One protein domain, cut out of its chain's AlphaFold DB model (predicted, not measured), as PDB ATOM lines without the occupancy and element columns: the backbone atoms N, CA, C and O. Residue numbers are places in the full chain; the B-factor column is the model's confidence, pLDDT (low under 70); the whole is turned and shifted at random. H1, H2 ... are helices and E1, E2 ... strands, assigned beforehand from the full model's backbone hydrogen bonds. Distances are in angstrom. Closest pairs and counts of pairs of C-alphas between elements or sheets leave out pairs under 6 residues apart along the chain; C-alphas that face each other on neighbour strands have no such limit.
ATOM      1  N   VAL A  10      29.710 -15.150  -5.826       87.06
ATOM      2  CA  VAL A  10      30.729 -14.176  -5.429       87.06
ATOM      3  C   VAL A  10      30.019 -12.930  -4.903       87.06
ATOM      4  O   VAL A  10      29.339 -12.224  -5.650       87.06
ATOM      5  N   LEU A  11      30.131 -12.682  -3.597       86.19
ATOM      6  CA  LEU A  11      29.596 -11.491  -2.947       86.19
ATOM      7  C   LEU A  11      30.525 -10.309  -3.249       86.19
ATOM      8  O   LEU A  11      31.681 -10.307  -2.830       86.19
ATOM      9  N   ALA A  12      30.009  -9.304  -3.953       84.25
ATOM     10  CA  ALA A  12      30.764  -8.104  -4.299       84.25
ATOM     11  C   ALA A  12      30.619  -7.032  -3.216       84.25
ATOM     12  O   ALA A  12      29.584  -6.963  -2.539       84.25
ATOM     13  N   GLU A  13      31.637  -6.183  -3.070       80.31
ATOM     14  CA  GLU A  13      31.600  -5.077  -2.117       80.31
ATOM     15  C   GLU A  13      30.426  -4.135  -2.425       80.31
ATOM     16  O   GLU A  13      30.192  -3.710  -3.561       80.31
ATOM     17  N   PHE A  14      29.642  -3.829  -1.394       72.12
ATOM     18  CA  PHE A  14      28.481  -2.962  -1.500       72.12
ATOM     19  C   PHE A  14      28.832  -1.565  -0.983       72.12
ATOM     20  O   PHE A  14      29.074  -1.375   0.201       72.12
ATOM     21  N   ALA A  15      28.778  -0.558  -1.856       58.03
ATOM     22  CA  ALA A  15      29.107   0.835  -1.524       58.03
ATOM     23  C   ALA A  15      28.033   1.578  -0.682       58.03
ATOM     24  O   ALA A  15      27.900   2.799  -0.785       58.03
ATOM     25  N   GLY A  16      27.212   0.864   0.096       59.44
ATOM     26  CA  GLY A  16      26.158   1.439   0.945       59.44
ATOM     27  C   GLY A  16      26.445   1.313   2.445       59.44
ATOM     28  O   GLY A  16      27.552   0.968   2.825       59.44
ATOM     29  N   ASN A  17      25.452   1.653   3.285       54.81
ATOM     30  CA  ASN A  17      25.544   1.776   4.757       54.81
ATOM     31  C   ASN A  17      26.533   0.817   5.450       54.81
ATOM     32  O   ASN A  17      26.538  -0.376   5.158       54.81
ATOM     33  N   GLU A  18      27.223   1.335   6.476       57.34
ATOM     34  CA  GLU A  18      28.304   0.699   7.260       57.34
ATOM     35  C   GLU A  18      28.013  -0.721   7.806       57.34
ATOM     36  O   GLU A  18      28.941  -1.424   8.197       57.34
ATOM     37  N   GLU A  19      26.752  -1.172   7.822       62.66
ATOM     38  CA  GLU A  19      26.342  -2.502   8.306       62.66
ATOM     39  C   GLU A  19      26.432  -3.625   7.250       62.66
ATOM     40  O   GLU A  19      26.492  -4.797   7.622       62.66
ATOM     41  N   CYS A  20      26.455  -3.315   5.946       62.97
ATOM     42  CA  CYS A  20      26.502  -4.304   4.857       62.97
ATOM     43  C   CYS A  20      27.783  -4.138   4.035       62.97
ATOM     44  O   CYS A  20      27.899  -3.157   3.306       62.97
ATOM     45  N   ARG A  21      28.705  -5.110   4.098       76.44
ATOM     46  CA  ARG A  21      29.992  -5.026   3.385       76.44
ATOM     47  C   ARG A  21      29.944  -5.695   2.016       76.44
ATOM     48  O   ARG A  21      30.428  -5.115   1.055       76.44
ATOM     49  N   PHE A  22      29.311  -6.865   1.899       80.75
ATOM     50  CA  PHE A  22      29.224  -7.585   0.626       80.75
ATOM     51  C   PHE A  22      27.802  -8.047   0.321       80.75
ATOM     52  O   PHE A  22      27.031  -8.391   1.224       80.75
ATOM     53  N   SER A  23      27.438  -8.071  -0.961       84.12
ATOM     54  CA  SER A  23      26.122  -8.540  -1.384       84.12
ATOM     55  C   SER A  23      26.123  -9.199  -2.755       84.12
ATOM     56  O   SER A  23      26.918  -8.865  -3.629       84.12
ATOM     57  N   TRP A  24      25.168 -10.101  -2.939       87.81
ATOM     58  CA  TRP A  24      24.810 -10.687  -4.222       87.81
ATOM     59  C   TRP A  24      23.292 -10.780  -4.318       87.81
ATOM     60  O   TRP A  24      22.611 -10.961  -3.304       87.81
ATOM     61  N   SER A  25      22.748 -10.659  -5.523       80.19
ATOM     62  CA  SER A  25      21.317 -10.831  -5.758       80.19
ATOM     63  C   SER A  25      21.040 -11.416  -7.130       80.19
ATOM     64  O   SER A  25      21.646 -10.977  -8.106       80.19
ATOM     65  N   ASP A  26      20.042 -12.288  -7.198       76.06
ATOM     66  CA  ASP A  26      19.449 -12.777  -8.439       76.06
ATOM     67  C   ASP A  26      17.950 -12.461  -8.449       76.06
ATOM     68  O   ASP A  26      17.219 -12.737  -7.492       76.06
ATOM     69  N   ALA A  27      17.515 -11.821  -9.533       59.34
ATOM     70  CA  ALA A  27      16.161 -11.329  -9.724       59.34
ATOM     71  C   ALA A  27      15.186 -12.401 -10.244       59.34
ATOM     72  O   ALA A  27      14.000 -12.098 -10.358       59.34
ATOM     73  N   GLY A  28      15.648 -13.617 -10.568       59.56
ATOM     74  CA  GLY A  28      14.772 -14.667 -11.088       59.56
ATOM     75  C   GLY A  28      15.326 -16.076 -10.909       59.56
ATOM     76  O   GLY A  28      15.925 -16.636 -11.823       59.56
ATOM     77  N   TYR A  29      15.039 -16.679  -9.757       63.03
ATOM     78  CA  TYR A  29      15.332 -18.073  -9.465       63.03
ATOM     79  C   TYR A  29      14.249 -19.004 -10.050       63.03
ATOM     80  O   TYR A  29      13.114 -19.012  -9.559       63.03
ATOM     81  N   PRO A  30      14.570 -19.837 -11.062       58.09
ATOM     82  CA  PRO A  30      13.560 -20.484 -11.905       58.09
ATOM     83  C   PRO A  30      12.645 -21.487 -11.198       58.09
ATOM     84  O   PRO A  30      11.586 -21.808 -11.728       58.09
ATOM     85  N   LYS A  31      13.056 -22.042 -10.049       62.38
ATOM     86  CA  LYS A  31      12.315 -23.147  -9.420       62.38
ATOM     87  C   LYS A  31      11.121 -22.724  -8.584       62.38
ATOM     88  O   LYS A  31      10.197 -23.513  -8.464       62.38
ATOM     89  N   LEU A  32      11.151 -21.519  -8.024       59.66
ATOM     90  CA  LEU A  32      10.102 -21.022  -7.128       59.66
ATOM     91  C   LEU A  32       9.496 -19.688  -7.574       59.66
ATOM     92  O   LEU A  32       8.719 -19.108  -6.822       59.66
ATOM     93  N   ASP A  33       9.883 -19.174  -8.748       72.00
ATOM     94  CA  ASP A  33       9.611 -17.779  -9.140       72.00
ATOM     95  C   ASP A  33       9.994 -16.795  -8.012       72.00
ATOM     96  O   ASP A  33       9.271 -15.874  -7.627       72.00
ATOM     97  N   ALA A  34      11.144 -17.085  -7.397       75.88
ATOM     98  CA  ALA A  34      11.669 -16.371  -6.246       75.88
ATOM     99  C   ALA A  34      12.869 -15.522  -6.663       75.88
ATOM    100  O   ALA A  34      13.533 -15.782  -7.659       75.88
ATOM    101  N   SER A  35      13.189 -14.519  -5.868       82.69
ATOM    102  CA  SER A  35      14.426 -13.753  -5.959       82.69
ATOM    103  C   SER A  35      15.184 -13.921  -4.655       82.69
ATOM    104  O   SER A  35      14.590 -13.870  -3.572       82.69
ATOM    105  N   TYR A  36      16.491 -14.127  -4.765       86.38
ATOM    106  CA  TYR A  36      17.369 -14.285  -3.615       86.38
ATOM    107  C   TYR A  36      18.321 -13.109  -3.524       86.38
ATOM    108  O   TYR A  36      18.862 -12.636  -4.525       86.38
ATOM    109  N   LYS A  37      18.567 -12.659  -2.297       88.44
ATOM    110  CA  LYS A  37      19.659 -11.745  -1.988       88.44
ATOM    111  C   LYS A  37      20.451 -12.295  -0.816       88.44
ATOM    112  O   LYS A  37      19.894 -12.541   0.249       88.44
ATOM    113  N   PHE A  38      21.756 -12.418  -1.004       90.44
ATOM    114  CA  PHE A  38      22.692 -12.784   0.046       90.44
ATOM    115  C   PHE A  38      23.460 -11.549   0.480       90.44
ATOM    116  O   PHE A  38      23.922 -10.760  -0.347       90.44
ATOM    117  N   THR A  39      23.566 -11.360   1.786       90.19
ATOM    118  CA  THR A  39      24.302 -10.246   2.377       90.19
ATOM    119  C   THR A  39      25.235 -10.753   3.450       90.19
ATOM    120  O   THR A  39      24.821 -11.529   4.312       90.19
ATOM    121  N   LEU A  40      26.456 -10.242   3.413       88.75
ATOM    122  CA  LEU A  40      27.449 -10.383   4.459       88.75
ATOM    123  C   LEU A  40      27.689  -9.003   5.066       88.75
ATOM    124  O   LEU A  40      27.998  -8.035   4.359       88.75
ATOM    125  N   GLY A  41      27.513  -8.904   6.376       87.62
ATOM    126  CA  GLY A  41      27.557  -7.629   7.075       87.62
ATOM    127  C   GLY A  41      28.073  -7.747   8.496       87.62
ATOM    128  O   GLY A  41      28.361  -8.839   8.984       87.62
ATOM    129  N   LYS A  42      28.178  -6.593   9.154       86.00
ATOM    130  CA  LYS A  42      28.675  -6.468  10.521       86.00
ATOM    131  C   LYS A  42      27.730  -5.594  11.335       86.00
ATOM    132  O   LYS A  42      27.462  -4.456  10.961       86.00
ATOM    133  N   ILE A  43      27.230  -6.111  12.455       83.00
ATOM    134  CA  ILE A  43      26.380  -5.364  13.393       83.00
ATOM    135  C   ILE A  43      27.048  -5.407  14.761       83.00
ATOM    136  O   ILE A  43      27.334  -6.477  15.276       83.00
ATOM    137  N   GLN A  44      27.302  -4.235  15.350       82.88
ATOM    138  CA  GLN A  44      27.883  -4.105  16.699       82.88
ATOM    139  C   GLN A  44      29.217  -4.850  16.914       82.88
ATOM    140  O   GLN A  44      29.615  -5.079  18.051       82.88
ATOM    141  N   GLY A  45      29.942  -5.165  15.838       82.38
ATOM    142  CA  GLY A  45      31.206  -5.901  15.899       82.38
ATOM    143  C   GLY A  45      31.108  -7.361  15.458       82.38
ATOM    144  O   GLY A  45      32.145  -7.926  15.122       82.38
ATOM    145  N   ASP A  46      29.898  -7.913  15.356       86.19
ATOM    146  CA  ASP A  46      29.662  -9.314  15.015       86.19
ATOM    147  C   ASP A  46      29.311  -9.476  13.535       86.19
ATOM    148  O   ASP A  46      28.502  -8.722  12.977       86.19
ATOM    149  N   TRP A  47      29.933 -10.465  12.895       89.25
ATOM    150  CA  TRP A  47      29.696 -10.795  11.496       89.25
ATOM    151  C   TRP A  47      28.440 -11.649  11.333       89.25
ATOM    152  O   TRP A  47      28.121 -12.505  12.162       89.25
ATOM    153  N   PHE A  48      27.717 -11.420  10.239       89.88
ATOM    154  CA  PHE A  48      26.540 -12.209   9.904       89.88
ATOM    155  C   PHE A  48      26.441 -12.495   8.409       89.88
ATOM    156  O   PHE A  48      26.721 -11.633   7.573       89.88
ATOM    157  N   PHE A  49      25.932 -13.682   8.095       91.69
ATOM    158  CA  PHE A  49      25.452 -14.048   6.770       91.69
ATOM    159  C   PHE A  49      23.927 -14.059   6.775       91.69
ATOM    160  O   PHE A  49      23.300 -14.557   7.713       91.69
ATOM    161  N   GLN A  50      23.312 -13.500   5.740       91.31
ATOM    162  CA  GLN A  50      21.862 -13.395   5.666       91.31
ATOM    163  C   GLN A  50      21.340 -13.665   4.258       91.31
ATOM    164  O   GLN A  50      21.814 -13.075   3.288       91.31
ATOM    165  N   GLN A  51      20.320 -14.516   4.185       91.06
ATOM    166  CA  GLN A  51      19.516 -14.779   3.000       91.06
ATOM    167  C   GLN A  51      18.207 -13.998   3.102       91.06
ATOM    168  O   GLN A  51      17.493 -14.074   4.104       91.06
ATOM    169  N   TRP A  52      17.886 -13.273   2.040       89.25
ATOM    170  CA  TRP A  52      16.562 -12.736   1.774       89.25
ATOM    171  C   TRP A  52      15.955 -13.517   0.627       89.25
ATOM    172  O   TRP A  52      16.619 -13.746  -0.386       89.25
ATOM    173  N   GLU A  53      14.683 -13.838   0.764       87.50
ATOM    174  CA  GLU A  53      13.900 -14.457  -0.287       87.50
ATOM    175  C   GLU A  53      12.641 -13.627  -0.523       87.50
ATOM    176  O   GLU A  53      11.904 -13.328   0.420       87.50
ATOM    177  N   ALA A  54      12.383 -13.249  -1.772       85.38
ATOM    178  CA  ALA A  54      11.152 -12.570  -2.160       85.38
ATOM    179  C   ALA A  54      10.468 -13.312  -3.309       85.38
ATOM    180  O   ALA A  54      11.138 -13.741  -4.243       85.38
ATOM    181  N   ARG A  55       9.140 -13.413  -3.271       82.69
ATOM    182  CA  ARG A  55       8.303 -14.026  -4.317       82.69
ATOM    183  C   ARG A  55       7.276 -13.013  -4.785       82.69
ATOM    184  O   ARG A  55       6.739 -12.276  -3.956       82.69
ATOM    185  N   ASP A  56       7.041 -12.925  -6.091       77.56
ATOM    186  CA  ASP A  56       6.095 -11.960  -6.679       77.56
ATOM    187  C   ASP A  56       6.317 -10.505  -6.202       77.56
ATOM    188  O   ASP A  56       5.381  -9.741  -5.960       77.56
ATOM    189  N   GLY A  57       7.580 -10.118  -5.983       74.06
ATOM    190  CA  GLY A  57       7.946  -8.792  -5.468       74.06
ATOM    191  C   GLY A  57       7.628  -8.546  -3.984       74.06
ATOM    192  O   GLY A  57       7.793  -7.420  -3.512       74.06
ATOM    193  N   THR A  58       7.202  -9.566  -3.234       82.25
ATOM    194  CA  THR A  58       6.932  -9.495  -1.789       82.25
ATOM    195  C   THR A  58       7.974 -10.282  -1.005       82.25
ATOM    196  O   THR A  58       8.304 -11.413  -1.356       82.25
ATOM    197  N   LEU A  59       8.480  -9.701   0.086       82.88
ATOM    198  CA  LEU A  59       9.407 -10.386   0.984       82.88
ATOM    199  C   LEU A  59       8.736 -11.619   1.606       82.88
ATOM    200  O   LEU A  59       7.712 -11.486   2.277       82.88
ATOM    201  N   HIS A  60       9.332 -12.789   1.393       82.25
ATOM    202  CA  HIS A  60       8.838 -14.066   1.892       82.25
ATOM    203  C   HIS A  60       9.543 -14.473   3.187       82.25
ATOM    204  O   HIS A  60       8.886 -14.679   4.207       82.25
ATOM    205  N   ALA A  61      10.875 -14.518   3.168       83.69
ATOM    206  CA  ALA A  61      11.673 -14.987   4.293       83.69
ATOM    207  C   ALA A  61      12.971 -14.190   4.452       83.69
ATOM    208  O   ALA A  61      13.541 -13.665   3.491       83.69
ATOM    209  N   VAL A  62      13.439 -14.114   5.701       87.25
ATOM    210  CA  VAL A  62      14.759 -13.588   6.061       87.25
ATOM    211  C   VAL A  62      15.379 -14.519   7.085       87.25
ATOM    212  O   VAL A  62      14.857 -14.657   8.190       87.25
ATOM    213  N   VAL A  63      16.505 -15.129   6.726       88.25
ATOM    214  CA  VAL A  63      17.252 -16.033   7.606       88.25
ATOM    215  C   VAL A  63      18.649 -15.465   7.808       88.25
ATOM    216  O   VAL A  63      19.307 -15.082   6.842       88.25
ATOM    217  N   ARG A  64      19.092 -15.381   9.065       88.94
ATOM    218  CA  ARG A  64      20.388 -14.815   9.455       88.94
ATOM    219  C   ARG A  64      21.142 -15.792  10.348       88.94
ATOM    220  O   ARG A  64      20.576 -16.287  11.319       88.94
ATOM    221  N   PHE A  65      22.428 -15.958  10.068       87.31
ATOM    222  CA  PHE A  65      23.373 -16.716  10.881       87.31
ATOM    223  C   PHE A  65      24.488 -15.788  11.352       87.31
ATOM    224  O   PHE A  65      24.947 -14.934  10.590       87.31
ATOM    225  N   GLY A  66      24.910 -15.949  12.604       87.06
ATOM    226  CA  GLY A  66      26.185 -15.395  13.054       87.06
ATOM    227  C   GLY A  66      27.331 -16.178  12.422       87.06
ATOM    228  O   GLY A  66      27.185 -17.369  12.150       87.06
ATOM    229  N   MET A  67      28.447 -15.509  12.168       87.31
ATOM    230  CA  MET A  67      29.651 -16.146  11.642       87.31
ATOM    231  C   MET A  67      30.906 -15.461  12.175       87.31
ATOM    232  O   MET A  67      30.840 -14.355  12.714       87.31
ATOM    233  N   ASP A  68      32.042 -16.127  12.004       85.25
ATOM    234  CA  ASP A  68      33.353 -15.545  12.264       85.25
ATOM    235  C   ASP A  68      33.760 -14.557  11.155       85.25
ATOM    236  O   ASP A  68      33.028 -14.323  10.188       85.25
ATOM    237  N   ASP A  69      34.936 -13.947  11.306       82.00
ATOM    238  CA  ASP A  69      35.454 -12.987  10.335       82.00
ATOM    239  C   ASP A  69      35.616 -13.615   8.932       82.00
ATOM    240  O   ASP A  69      36.333 -14.606   8.800       82.00
ATOM    241  N   PRO A  70      34.986 -13.059   7.879       76.75
ATOM    242  CA  PRO A  70      34.998 -13.608   6.523       76.75
ATOM    243  C   PRO A  70      36.363 -13.579   5.834       76.75
ATOM    244  O   PRO A  70      36.531 -14.249   4.817       76.75
ATOM    245  N   GLU A  71      37.338 -12.841   6.367       74.81
ATOM    246  CA  GLU A  71      38.724 -12.903   5.892       74.81
ATOM    247  C   GLU A  71      39.432 -14.201   6.348       74.81
ATOM    248  O   GLU A  71      40.503 -14.541   5.843       74.81
ATOM    249  N   LEU A  72      38.825 -14.976   7.259       70.06
ATOM    250  CA  LEU A  72      39.242 -16.336   7.602       70.06
ATOM    251  C   LEU A  72      38.566 -17.351   6.657       70.06
ATOM    252  O   LEU A  72      37.384 -17.251   6.337       70.06
ATOM    253  N   GLN A  73      39.303 -18.365   6.202       64.12
ATOM    254  CA  GLN A  73      38.771 -19.359   5.263       64.12
ATOM    255  C   GLN A  73      37.750 -20.296   5.937       64.12
ATOM    256  O   GLN A  73      38.016 -20.827   7.015       64.12
ATOM    257  N   GLY A  74      36.622 -20.565   5.263       63.28
ATOM    258  CA  GLY A  74      35.640 -21.577   5.689       63.28
ATOM    259  C   GLY A  74      34.736 -21.180   6.863       63.28
ATOM    260  O   GLY A  74      34.238 -22.056   7.566       63.28
ATOM    261  N   VAL A  75      34.540 -19.881   7.100       81.56
ATOM    262  CA  VAL A  75      33.786 -19.375   8.261       81.56
ATOM    263  C   VAL A  75      32.267 -19.427   8.140       81.56
ATOM    264  O   VAL A  75      31.577 -19.340   9.155       81.56
ATOM    265  N   LEU A  76      31.715 -19.567   6.932       85.75
ATOM    266  CA  LEU A  76      30.297 -19.882   6.800       85.75
ATOM    267  C   LEU A  76      30.146 -21.392   6.965       85.75
ATOM    268  O   LEU A  76      30.497 -22.160   6.068       85.75
ATOM    269  N   GLU A  77      29.631 -21.812   8.122       87.75
ATOM    270  CA  GLU A  77      29.492 -23.235   8.417       87.75
ATOM    271  C   GLU A  77      28.664 -23.953   7.344       87.75
ATOM    272  O   GLU A  77      27.563 -23.537   6.969       87.75
ATOM    273  N   ARG A  78      29.183 -25.097   6.895       89.12
ATOM    274  CA  ARG A  78      28.548 -25.934   5.871       89.12
ATOM    275  C   ARG A  78      27.143 -26.396   6.278       89.12
ATOM    276  O   ARG A  78      26.267 -26.512   5.426       89.12
ATOM    277  N   SER A  79      26.917 -26.602   7.575       88.56
ATOM    278  CA  SER A  79      25.613 -26.893   8.191       88.56
ATOM    279  C   SER A  79      24.575 -25.799   7.918       88.56
ATOM    280  O   SER A  79      23.435 -26.121   7.586       88.56
ATOM    281  N   ASN A  80      24.961 -24.521   7.994       90.38
ATOM    282  CA  ASN A  80      24.064 -23.392   7.733       90.38
ATOM    283  C   ASN A  80      23.653 -23.340   6.256       90.38
ATOM    284  O   ASN A  80      22.484 -23.116   5.947       90.38
ATOM    285  N   VAL A  81      24.588 -23.611   5.340       91.00
ATOM    286  CA  VAL A  81      24.279 -23.702   3.903       91.00
ATOM    287  C   VAL A  81      23.347 -24.877   3.618       91.00
ATOM    288  O   VAL A  81      22.333 -24.701   2.945       91.00
ATOM    289  N   ILE A  82      23.641 -26.056   4.175       93.12
ATOM    290  CA  ILE A  82      22.779 -27.239   4.049       93.12
ATOM    291  C   ILE A  82      21.371 -26.946   4.576       93.12
ATOM    292  O   ILE A  82      20.403 -27.330   3.930       93.12
ATOM    293  N   HIS A  83      21.232 -26.229   5.694       89.88
ATOM    294  CA  HIS A  83      19.929 -25.869   6.253       89.88
ATOM    295  C   HIS A  83      19.092 -24.989   5.306       89.88
ATOM    296  O   HIS A  83      17.897 -25.232   5.122       89.88
ATOM    297  N   LEU A  84      19.714 -23.997   4.661       89.81
ATOM    298  CA  LEU A  84      19.033 -23.143   3.680       89.81
ATOM    299  C   LEU A  84      18.608 -23.938   2.435       89.81
ATOM    300  O   LEU A  84      17.472 -23.818   1.983       89.81
ATOM    301  N   VAL A  85      19.488 -24.804   1.925       91.38
ATOM    302  CA  VAL A  85      19.187 -25.670   0.772       91.38
ATOM    303  C   VAL A  85      18.093 -26.691   1.108       91.38
ATOM    304  O   VAL A  85      17.189 -26.911   0.301       91.38
ATOM    305  N   ALA A  86      18.135 -27.287   2.302       91.56
ATOM    306  CA  ALA A  86      17.116 -28.213   2.791       91.56
ATOM    307  C   ALA A  86      15.740 -27.544   2.876       91.56
ATOM    308  O   ALA A  86      14.749 -28.154   2.487       91.56
ATOM    309  N   SER A  87      15.681 -26.273   3.291       87.31
ATOM    310  CA  SER A  87      14.422 -25.514   3.362       87.31
ATOM    311  C   SER A  87      13.720 -25.446   1.996       87.31
ATOM    312  O   SER A  87      12.521 -25.698   1.909       87.31
ATOM    313  N   LEU A  88      14.469 -25.216   0.909       86.94
ATOM    314  CA  LEU A  88      13.932 -25.266  -0.458       86.94
ATOM    315  C   LEU A  88      13.413 -26.667  -0.827       86.94
ATOM    316  O   LEU A  88      12.348 -26.802  -1.429       86.94
ATOM    317  N   MET A  89      14.172 -27.718  -0.505       91.56
ATOM    318  CA  MET A  89      13.749 -29.094  -0.789       91.56
ATOM    319  C   MET A  89      12.457 -29.446  -0.040       91.56
ATOM    320  O   MET A  89      11.542 -30.026  -0.625       91.56
ATOM    321  N   GLU A  90      12.360 -29.062   1.234       88.38
ATOM    322  CA  GLU A  90      11.147 -29.232   2.027       88.38
ATOM    323  C   GLU A  90       9.970 -28.511   1.378       88.38
ATOM    324  O   GLU A  90       8.912 -29.104   1.225       88.38
ATOM    325  N   GLU A  91      10.127 -27.269   0.926       84.62
ATOM    326  CA  GLU A  91       9.055 -26.548   0.234       84.62
ATOM    327  C   GLU A  91       8.564 -27.247  -1.033       84.62
ATOM    328  O   GLU A  91       7.353 -27.371  -1.223       84.62
ATOM    329  N   VAL A  92       9.472 -27.779  -1.853       86.50
ATOM    330  CA  VAL A  92       9.095 -28.577  -3.028       86.50
ATOM    331  C   VAL A  92       8.289 -29.807  -2.613       86.50
ATOM    332  O   VAL A  92       7.241 -30.081  -3.200       86.50
ATOM    333  N   LEU A  93       8.704 -30.507  -1.554       87.44
ATOM    334  CA  LEU A  93       7.931 -31.614  -0.984       87.44
ATOM    335  C   LEU A  93       6.584 -31.144  -0.401       87.44
ATOM    336  O   LEU A  93       5.620 -31.908  -0.312       87.44
ATOM    337  N   ASN A  94       6.488 -29.882   0.022       83.94
ATOM    338  CA  ASN A  94       5.256 -29.301   0.541       83.94
ATOM    339  C   ASN A  94       4.230 -29.022  -0.547       83.94
ATOM    340  O   ASN A  94       3.040 -29.232  -0.304       83.94
ATOM    341  N   GLU A  95       4.690 -28.580  -1.711       84.56
ATOM    342  CA  GLU A  95       3.861 -28.329  -2.886       84.56
ATOM    343  C   GLU A  95       3.527 -29.623  -3.639       84.56
ATOM    344  O   GLU A  95       2.394 -29.799  -4.092       84.56
ATOM    345  N   ASN A  96       4.474 -30.562  -3.699       85.38
ATOM    346  CA  ASN A  96       4.295 -31.896  -4.257       85.38
ATOM    347  C   ASN A  96       4.617 -32.986  -3.214       85.38
ATOM    348  O   ASN A  96       5.752 -33.456  -3.142       85.38
ATOM    349  N   PRO A  97       3.616 -33.476  -2.454       84.06
ATOM    350  CA  PRO A  97       3.810 -34.529  -1.451       84.06
ATOM    351  C   PRO A  97       4.298 -35.877  -1.999       84.06
ATOM    352  O   PRO A  97       4.630 -36.761  -1.215       84.06
ATOM    353  N   TYR A  98       4.299 -36.056  -3.322       86.50
ATOM    354  CA  TYR A  98       4.759 -37.268  -3.998       86.50
ATOM    355  C   TYR A  98       6.123 -37.080  -4.673       86.50
ATOM    356  O   TYR A  98       6.507 -37.916  -5.493       86.50
ATOM    357  N   ALA A  99       6.832 -35.989  -4.362       87.69
ATOM    358  CA  ALA A  99       8.146 -35.722  -4.923       87.69
ATOM    359  C   ALA A  99       9.117 -36.866  -4.607       87.69
ATOM    360  O   ALA A  99       9.228 -37.315  -3.465       87.69
ATOM    361  N   CYS A 100       9.807 -37.356  -5.635       89.88
ATOM    362  CA  CYS A 100      10.795 -38.417  -5.477       89.88
ATOM    363  C   CYS A 100      12.162 -37.840  -5.047       89.88
ATOM    364  O   CYS A 100      12.393 -36.639  -5.208       89.88
ATOM    365  N   PRO A 101      13.099 -38.673  -4.548       91.44
ATOM    366  CA  PRO A 101      14.430 -38.207  -4.149       91.44
ATOM    367  C   PRO A 101      15.139 -37.382  -5.233       91.44
ATOM    368  O   PRO A 101      15.690 -36.328  -4.938       91.44
ATOM    369  N   ASP A 102      15.056 -37.797  -6.502       92.12
ATOM    370  CA  ASP A 102      15.691 -37.086  -7.619       92.12
ATOM    371  C   ASP A 102      15.108 -35.683  -7.848       92.12
ATOM    372  O   ASP A 102      15.836 -34.769  -8.244       92.12
ATOM    373  N   GLU A 103      13.810 -35.485  -7.594       91.25
ATOM    374  CA  GLU A 103      13.173 -34.167  -7.680       91.25
ATOM    375  C   GLU A 103      13.674 -33.242  -6.568       91.25
ATOM    376  O   GLU A 103      13.993 -32.085  -6.848       91.25
ATOM    377  N   LEU A 104      13.826 -33.756  -5.342       92.88
ATOM    378  CA  LEU A 104      14.383 -33.001  -4.215       92.88
ATOM    379  C   LEU A 104      15.860 -32.666  -4.434       92.88
ATOM    380  O   LEU A 104      16.250 -31.505  -4.317       92.88
ATOM    381  N   VAL A 105      16.670 -33.650  -4.836       94.19
ATOM    382  CA  VAL A 105      18.088 -33.447  -5.169       94.19
ATOM    383  C   VAL A 105      18.218 -32.420  -6.279       94.19
ATOM    384  O   VAL A 105      19.023 -31.500  -6.164       94.19
ATOM    385  N   SER A 106      17.393 -32.525  -7.322       91.12
ATOM    386  CA  SER A 106      17.358 -31.523  -8.380       91.12
ATOM    387  C   SER A 106      17.032 -30.160  -7.784       91.12
ATOM    388  O   SER A 106      17.779 -29.216  -8.024       91.12
ATOM    389  N   ALA A 107      15.927 -30.025  -7.039       88.31
ATOM    390  CA  ALA A 107      15.485 -28.777  -6.413       88.31
ATOM    391  C   ALA A 107      16.607 -28.097  -5.630       88.31
ATOM    392  O   ALA A 107      16.943 -26.957  -5.953       88.31
ATOM    393  N   GLY A 108      17.230 -28.824  -4.704       90.19
ATOM    394  CA  GLY A 108      18.346 -28.309  -3.928       90.19
ATOM    395  C   GLY A 108      19.567 -28.001  -4.778       90.19
ATOM    396  O   GLY A 108      20.160 -26.958  -4.559       90.19
ATOM    397  N   ALA A 109      19.896 -28.823  -5.783       89.62
ATOM    398  CA  ALA A 109      21.048 -28.595  -6.658       89.62
ATOM    399  C   ALA A 109      20.996 -27.251  -7.378       89.62
ATOM    400  O   ALA A 109      22.041 -26.669  -7.586       89.62
ATOM    401  N   ALA A 110      19.806 -26.747  -7.702       85.44
ATOM    402  CA  ALA A 110      19.697 -25.436  -8.327       85.44
ATOM    403  C   ALA A 110      19.853 -24.281  -7.324       85.44
ATOM    404  O   ALA A 110      19.993 -23.141  -7.750       85.44
ATOM    405  N   HIS A 111      19.787 -24.528  -6.010       88.06
ATOM    406  CA  HIS A 111      19.859 -23.457  -5.024       88.06
ATOM    407  C   HIS A 111      21.200 -22.719  -5.175       88.06
ATOM    408  O   HIS A 111      22.237 -23.373  -5.099       88.06
ATOM    409  N   PRO A 112      21.227 -21.376  -5.293       86.31
ATOM    410  CA  PRO A 112      22.452 -20.635  -5.617       86.31
ATOM    411  C   PRO A 112      23.654 -20.919  -4.697       86.31
ATOM    412  O   PRO A 112      24.802 -20.883  -5.124       86.31
ATOM    413  N   LEU A 113      23.399 -21.239  -3.423       90.25
ATOM    414  CA  LEU A 113      24.446 -21.600  -2.453       90.25
ATOM    415  C   LEU A 113      25.143 -22.948  -2.721       90.25
ATOM    416  O   LEU A 113      26.197 -23.196  -2.137       90.25
ATOM    417  N   VAL A 114      24.597 -23.823  -3.573       90.88
ATOM    418  CA  VAL A 114      25.195 -25.138  -3.870       90.88
ATOM    419  C   VAL A 114      26.546 -25.003  -4.562       90.88
ATOM    420  O   VAL A 114      27.450 -25.776  -4.250       90.88
ATOM    421  N   GLY A 115      26.727 -23.993  -5.418       88.62
ATOM    422  CA  GLY A 115      28.008 -23.698  -6.069       88.62
ATOM    423  C   GLY A 115      29.093 -23.159  -5.122       88.62
ATOM    424  O   GLY A 115      30.234 -22.968  -5.537       88.62
ATOM    425  N   GLY A 116      28.769 -22.931  -3.845       91.25
ATOM    426  CA  GLY A 116      29.664 -22.336  -2.856       91.25
ATOM    427  C   GLY A 116      29.515 -20.818  -2.762       91.25
ATOM    428  O   GLY A 116      28.803 -20.185  -3.542       91.25
ATOM    429  N   VAL A 117      30.181 -20.234  -1.766       91.44
ATOM    430  CA  VAL A 117      30.124 -18.801  -1.465       91.44
ATOM    431  C   VAL A 117      31.533 -18.259  -1.290       91.44
ATOM    432  O   VAL A 117      32.317 -18.762  -0.481       91.44
ATOM    433  N   SER A 118      31.840 -17.204  -2.033       91.25
ATOM    434  CA  SER A 118      33.086 -16.449  -1.947       91.25
ATOM    435  C   SER A 118      32.808 -14.954  -1.817       91.25
ATOM    436  O   SER A 118      31.717 -14.489  -2.149       91.25
ATOM    437  N   ILE A 119      33.792 -14.196  -1.348       88.38
ATOM    438  CA  ILE A 119      33.774 -12.729  -1.331       88.38
ATOM    439  C   ILE A 119      34.822 -12.198  -2.307       88.38
ATOM    440  O   ILE A 119      35.909 -12.767  -2.408       88.38
ATOM    441  N   ASP A 120      34.492 -11.127  -3.022       87.19
ATOM    442  CA  ASP A 120      35.453 -10.356  -3.815       87.19
ATOM    443  C   ASP A 120      36.066  -9.278  -2.914       87.19
ATOM    444  O   ASP A 120      35.421  -8.270  -2.620       87.19
ATOM    445  N   ALA A 121      37.261  -9.550  -2.386       80.56
ATOM    446  CA  ALA A 121      37.999  -8.647  -1.508       80.56
ATOM    447  C   ALA A 121      39.165  -7.986  -2.264       80.56
ATOM    448  O   ALA A 121      39.613  -8.486  -3.295       80.56
ATOM    449  N   ASP A 122      39.703  -6.891  -1.719       76.44
ATOM    450  CA  ASP A 122      40.784  -6.110  -2.350       76.44
ATOM    451  C   ASP A 122      42.008  -6.959  -2.756       76.44
ATOM    452  O   ASP A 122      42.627  -6.711  -3.793       76.44
ATOM    453  N   ASP A 123      42.335  -7.984  -1.961       77.06
ATOM    454  CA  ASP A 123      43.477  -8.885  -2.174       77.06
ATOM    455  C   ASP A 123      43.125 -10.153  -2.987       77.06
ATOM    456  O   ASP A 123      43.969 -11.036  -3.176       77.06
ATOM    457  N   GLY A 124      41.892 -10.248  -3.497       83.62
ATOM    458  CA  GLY A 124      41.394 -11.341  -4.330       83.62
ATOM    459  C   GLY A 124      40.129 -12.016  -3.794       83.62
ATOM    460  O   GLY A 124      39.505 -11.585  -2.827       83.62
ATOM    461  N   VAL A 125      39.749 -13.121  -4.441       86.75
ATOM    462  CA  VAL A 125      38.538 -13.877  -4.094       86.75
ATOM    463  C   VAL A 125      38.816 -14.827  -2.928       86.75
ATOM    464  O   VAL A 125      39.659 -15.719  -3.038       86.75
ATOM    465  N   ILE A 126      38.080 -14.668  -1.826       88.00
ATOM    466  CA  ILE A 126      38.195 -15.510  -0.625       88.00
ATOM    467  C   ILE A 126      36.990 -16.449  -0.554       88.00
ATOM    468  O   ILE A 126      35.846 -16.002  -0.512       88.00
ATOM    469  N   CYS A 127      37.243 -17.758  -0.516       89.00
ATOM    470  CA  CYS A 127      36.203 -18.773  -0.345       89.00
ATOM    471  C   CYS A 127      35.783 -18.871   1.131       89.00
ATOM    472  O   CYS A 127      36.589 -19.251   1.987       89.00
ATOM    473  N   ILE A 128      34.517 -18.560   1.423       90.19
ATOM    474  CA  ILE A 128      33.950 -18.616   2.782       90.19
ATOM    475  C   ILE A 128      33.090 -19.866   3.019       90.19
ATOM    476  O   ILE A 128      32.925 -20.264   4.169       90.19
ATOM    477  N   CYS A 129      32.602 -20.516   1.956       91.19
ATOM    478  CA  CYS A 129      32.042 -21.870   1.987       91.19
ATOM    479  C   CYS A 129      32.264 -22.573   0.641       91.19
ATOM    480  O   CYS A 129      31.885 -22.055  -0.407       91.19
ATOM    481  N   GLU A 130      32.824 -23.782   0.665       91.31
ATOM    482  CA  GLU A 130      33.001 -24.599  -0.540       91.31
ATOM    483  C   GLU A 130      31.663 -25.113  -1.093       91.31
ATOM    484  O   GLU A 130      30.709 -25.322  -0.338       91.31
ATOM    485  N   ALA A 131      31.629 -25.407  -2.396       91.81
ATOM    486  CA  ALA A 131      30.481 -26.010  -3.070       91.81
ATOM    487  C   ALA A 131      30.012 -27.315  -2.400       91.81
ATOM    488  O   ALA A 131      30.819 -28.093  -1.871       91.81
ATOM    489  N   LEU A 132      28.704 -27.573  -2.436       92.62
ATOM    490  CA  LEU A 132      28.109 -28.829  -1.983       92.62
ATOM    491  C   LEU A 132      28.261 -29.920  -3.046       92.62
ATOM    492  O   LEU A 132      28.118 -29.688  -4.246       92.62
ATOM    493  N   LYS A 133      28.529 -31.148  -2.603       92.50
ATOM    494  CA  LYS A 133      28.578 -32.326  -3.472       92.50
ATOM    495  C   LYS A 133      27.175 -32.880  -3.669       92.50
ATOM    496  O   LYS A 133      26.355 -32.866  -2.753       92.50
ATOM    497  N   LYS A 134      26.939 -33.512  -4.822       91.81
ATOM    498  CA  LYS A 134      25.681 -34.222  -5.096       91.81
ATOM    499  C   LYS A 134      25.324 -35.238  -4.003       91.81
ATOM    500  O   LYS A 134      24.174 -35.290  -3.595       91.81
ATOM    501  N   SER A 135      26.306 -35.979  -3.486       94.38
ATOM    502  CA  SER A 135      26.088 -36.957  -2.410       94.38
ATOM    503  C   SER A 135      25.553 -36.327  -1.123       94.38
ATOM    504  O   SER A 135      24.812 -36.967  -0.392       94.38
ATOM    505  N   GLU A 136      25.913 -35.073  -0.835       94.31
ATOM    506  CA  GLU A 136      25.384 -34.360   0.331       94.31
ATOM    507  C   GLU A 136      23.924 -33.964   0.103       94.31
ATOM    508  O   GLU A 136      23.109 -34.093   1.009       94.31
ATOM    509  N   LEU A 137      23.575 -33.553  -1.119       94.00
ATOM    510  CA  LEU A 137      22.186 -33.282  -1.496       94.00
ATOM    511  C   LEU A 137      21.328 -34.554  -1.463       94.00
ATOM    512  O   LEU A 137      20.182 -34.492  -1.031       94.00
ATOM    513  N   GLU A 138      21.880 -35.695  -1.884       95.94
ATOM    514  CA  GLU A 138      21.232 -37.010  -1.788       95.94
ATOM    515  C   GLU A 138      20.930 -37.361  -0.327       95.94
ATOM    516  O   GLU A 138      19.777 -37.628   0.000       95.94
ATOM    517  N   THR A 139      21.912 -37.237   0.574       95.06
ATOM    518  CA  THR A 139      21.702 -37.465   2.014       95.06
ATOM    519  C   THR A 139      20.658 -36.520   2.616       95.06
ATOM    520  O   THR A 139      19.840 -36.939   3.429       95.06
ATOM    521  N   VAL A 140      20.653 -35.241   2.230       93.88
ATOM    522  CA  VAL A 140      19.646 -34.278   2.709       93.88
ATOM    523  C   VAL A 140      18.247 -34.661   2.224       93.88
ATOM    524  O   VAL A 140      17.312 -34.668   3.022       93.88
ATOM    525  N   ALA A 141      18.098 -35.014   0.946       94.88
ATOM    526  CA  ALA A 141      16.820 -35.434   0.380       94.88
ATOM    527  C   ALA A 141      16.285 -36.715   1.041       94.88
ATOM    528  O   ALA A 141      15.097 -36.785   1.355       94.88
ATOM    529  N   GLU A 142      17.152 -37.702   1.282       93.94
ATOM    530  CA  GLU A 142      16.816 -38.932   2.010       93.94
ATOM    531  C   GLU A 142      16.313 -38.619   3.421       93.94
ATOM    532  O   GLU A 142      15.207 -39.026   3.771       93.94
ATOM    533  N   ASN A 143      17.046 -37.801   4.184       91.31
ATOM    534  CA  ASN A 143      16.649 -37.415   5.541       91.31
ATOM    535  C   ASN A 143      15.287 -36.701   5.576       91.31
ATOM    536  O   ASN A 143      14.456 -37.003   6.429       91.31
ATOM    537  N   ILE A 144      15.025 -35.785   4.636       91.38
ATOM    538  CA  ILE A 144      13.734 -35.080   4.542       91.38
ATOM    539  C   ILE A 144      12.588 -36.069   4.281       91.38
ATOM    540  O   ILE A 144      11.504 -35.943   4.862       91.38
ATOM    541  N   LEU A 145      12.800 -37.047   3.396       91.69
ATOM    542  CA  LEU A 145      11.795 -38.056   3.069       91.69
ATOM    543  C   LEU A 145      11.575 -39.039   4.219       91.69
ATOM    544  O   LEU A 145      10.426 -39.372   4.506       91.69
ATOM    545  N   ASP A 146      12.636 -39.467   4.897       90.44
ATOM    546  CA  ASP A 146      12.555 -40.335   6.072       90.44
ATOM    547  C   ASP A 146      11.801 -39.648   7.212       90.44
ATOM    548  O   ASP A 146      10.841 -40.216   7.747       90.44
ATOM    549  N   ASP A 147      12.130 -38.387   7.502       87.94
ATOM    550  CA  ASP A 147      11.402 -37.573   8.471       87.94
ATOM    551  C   ASP A 147       9.929 -37.444   8.074       87.94
ATOM    552  O   ASP A 147       9.029 -37.632   8.897       87.94
ATOM    553  N   ARG A 148       9.637 -37.171   6.797       87.62
ATOM    554  CA  ARG A 148       8.258 -37.075   6.306       87.62
ATOM    555  C   ARG A 148       7.496 -38.390   6.480       87.62
ATOM    556  O   ARG A 148       6.352 -38.365   6.944       87.62
ATOM    557  N   ASN A 149       8.117 -39.509   6.121       89.38
ATOM    558  CA  ASN A 149       7.544 -40.847   6.227       89.38
ATOM    559  C   ASN A 149       7.243 -41.210   7.683       89.38
ATOM    560  O   ASN A 149       6.166 -41.744   7.968       89.38
ATOM    561  N   GLU A 150       8.149 -40.879   8.605       90.94
ATOM    562  CA  GLU A 150       7.924 -41.066  10.035       90.94
ATOM    563  C   GLU A 150       6.770 -40.185  10.525       90.94
ATOM    564  O   GLU A 150       5.858 -40.679  11.188       90.94
TER     565      GLU A 150
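This is residues 10 to 150 of the 293 residues of an uncharacterized protein of marine sediment metagenome (UniProt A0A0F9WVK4). A twisted, curled sheet of seven strands makes one side of the domain, and a cluster of three crossing helices, H1, H2 and H4, makes the other. The first turns of H1, residues 78 to 84, reach the sheet near its two edge strands, E5 and E7, while the short H3 sits beside the strands. The printed part has 141 residues, with seven named strands and four named helices in the order E1 E2 E3 E4 E5 H1 H2 H3 E6 E7 H4; the mixed sheet has the order E5, E4, E3, E2, E1, E6, E7. The class is mixed, helices and strands. The whole is compact, with a radius of gyration of the C-alphas of 15.7 A and spans of 46 by 32 by 24 A.

The sheet holds E1, residues 10 to 13, from C-alpha 10 at (30.729, -14.176, -5.429); E2, residues 20 to 29, 22.8 A; E3, residues 34 to 43, 26.9 A; E4, residues 46 to 55, 29.2 A; E5, residues 58 to 67, 27.2 A; E6, residues 117 to 121; and E7, residues 124 to 129. E3 bends by 54 degrees at residue 40. H1 is residues 78 to 95, 26.3 A, H2 residues 101 to 109, and H3 residues 112 to 115. H4, residues 134 to 150, 24.3 A, ends with C-alpha 150 at (7.924, -41.066, 10.035).

E1 to E5 form a meander, each strand the antiparallel neighbour of the one before. N 39 and O 50 of E3 and E4 are 2.9 A apart, and N 51 and O 63 of E4 and E5 are also 2.9 A apart. N 24 of E2 and O 38 of E3 are within hydrogen-bond range at 3.0 A, and so are N 23 of E2 and O 12 of E1 at 2.9 A. E1 is parallel to E6, with N 11 and O 118 at 2.8 A. E6 and E7 are a hairpin, with N 119 and O 126 at 2.9 A. H1 only grazes the sheet; H3, at a height of 3.5 A, stands at the sheet's level. H1 is the hub. It touches H2 with residues 85 to 93 alone, the closest C-alphas being those of Met 89 and Leu 104, 5.2 A, at a steep tilt of 53 degrees, opposite ways. It touches H4, closest at the C-alphas of Ala 86 and Val 140, 6.6 A, at a steep tilt of 53 degrees, the same way. It touches H3 at the C-alphas of Val 81 and Leu 113, 6.7 A. H2 touches H4, closest at the C-alphas of Val 105 and Leu 137, 5.5 A. H2 and H4 are not on the sheet. Every O i to N i+4 pair is within hydrogen-bond range in H1, H2 and H4; H3 is too short for one.

The two C-alphas farthest apart, those of Asp 122 and Glu 150, are 49.5 A apart. The printed part has no cut, and no link is long. The mean pLDDT of the printed part is 84.4; residues 15 to 20, 27 to 32 and 73 to 74 are under 70.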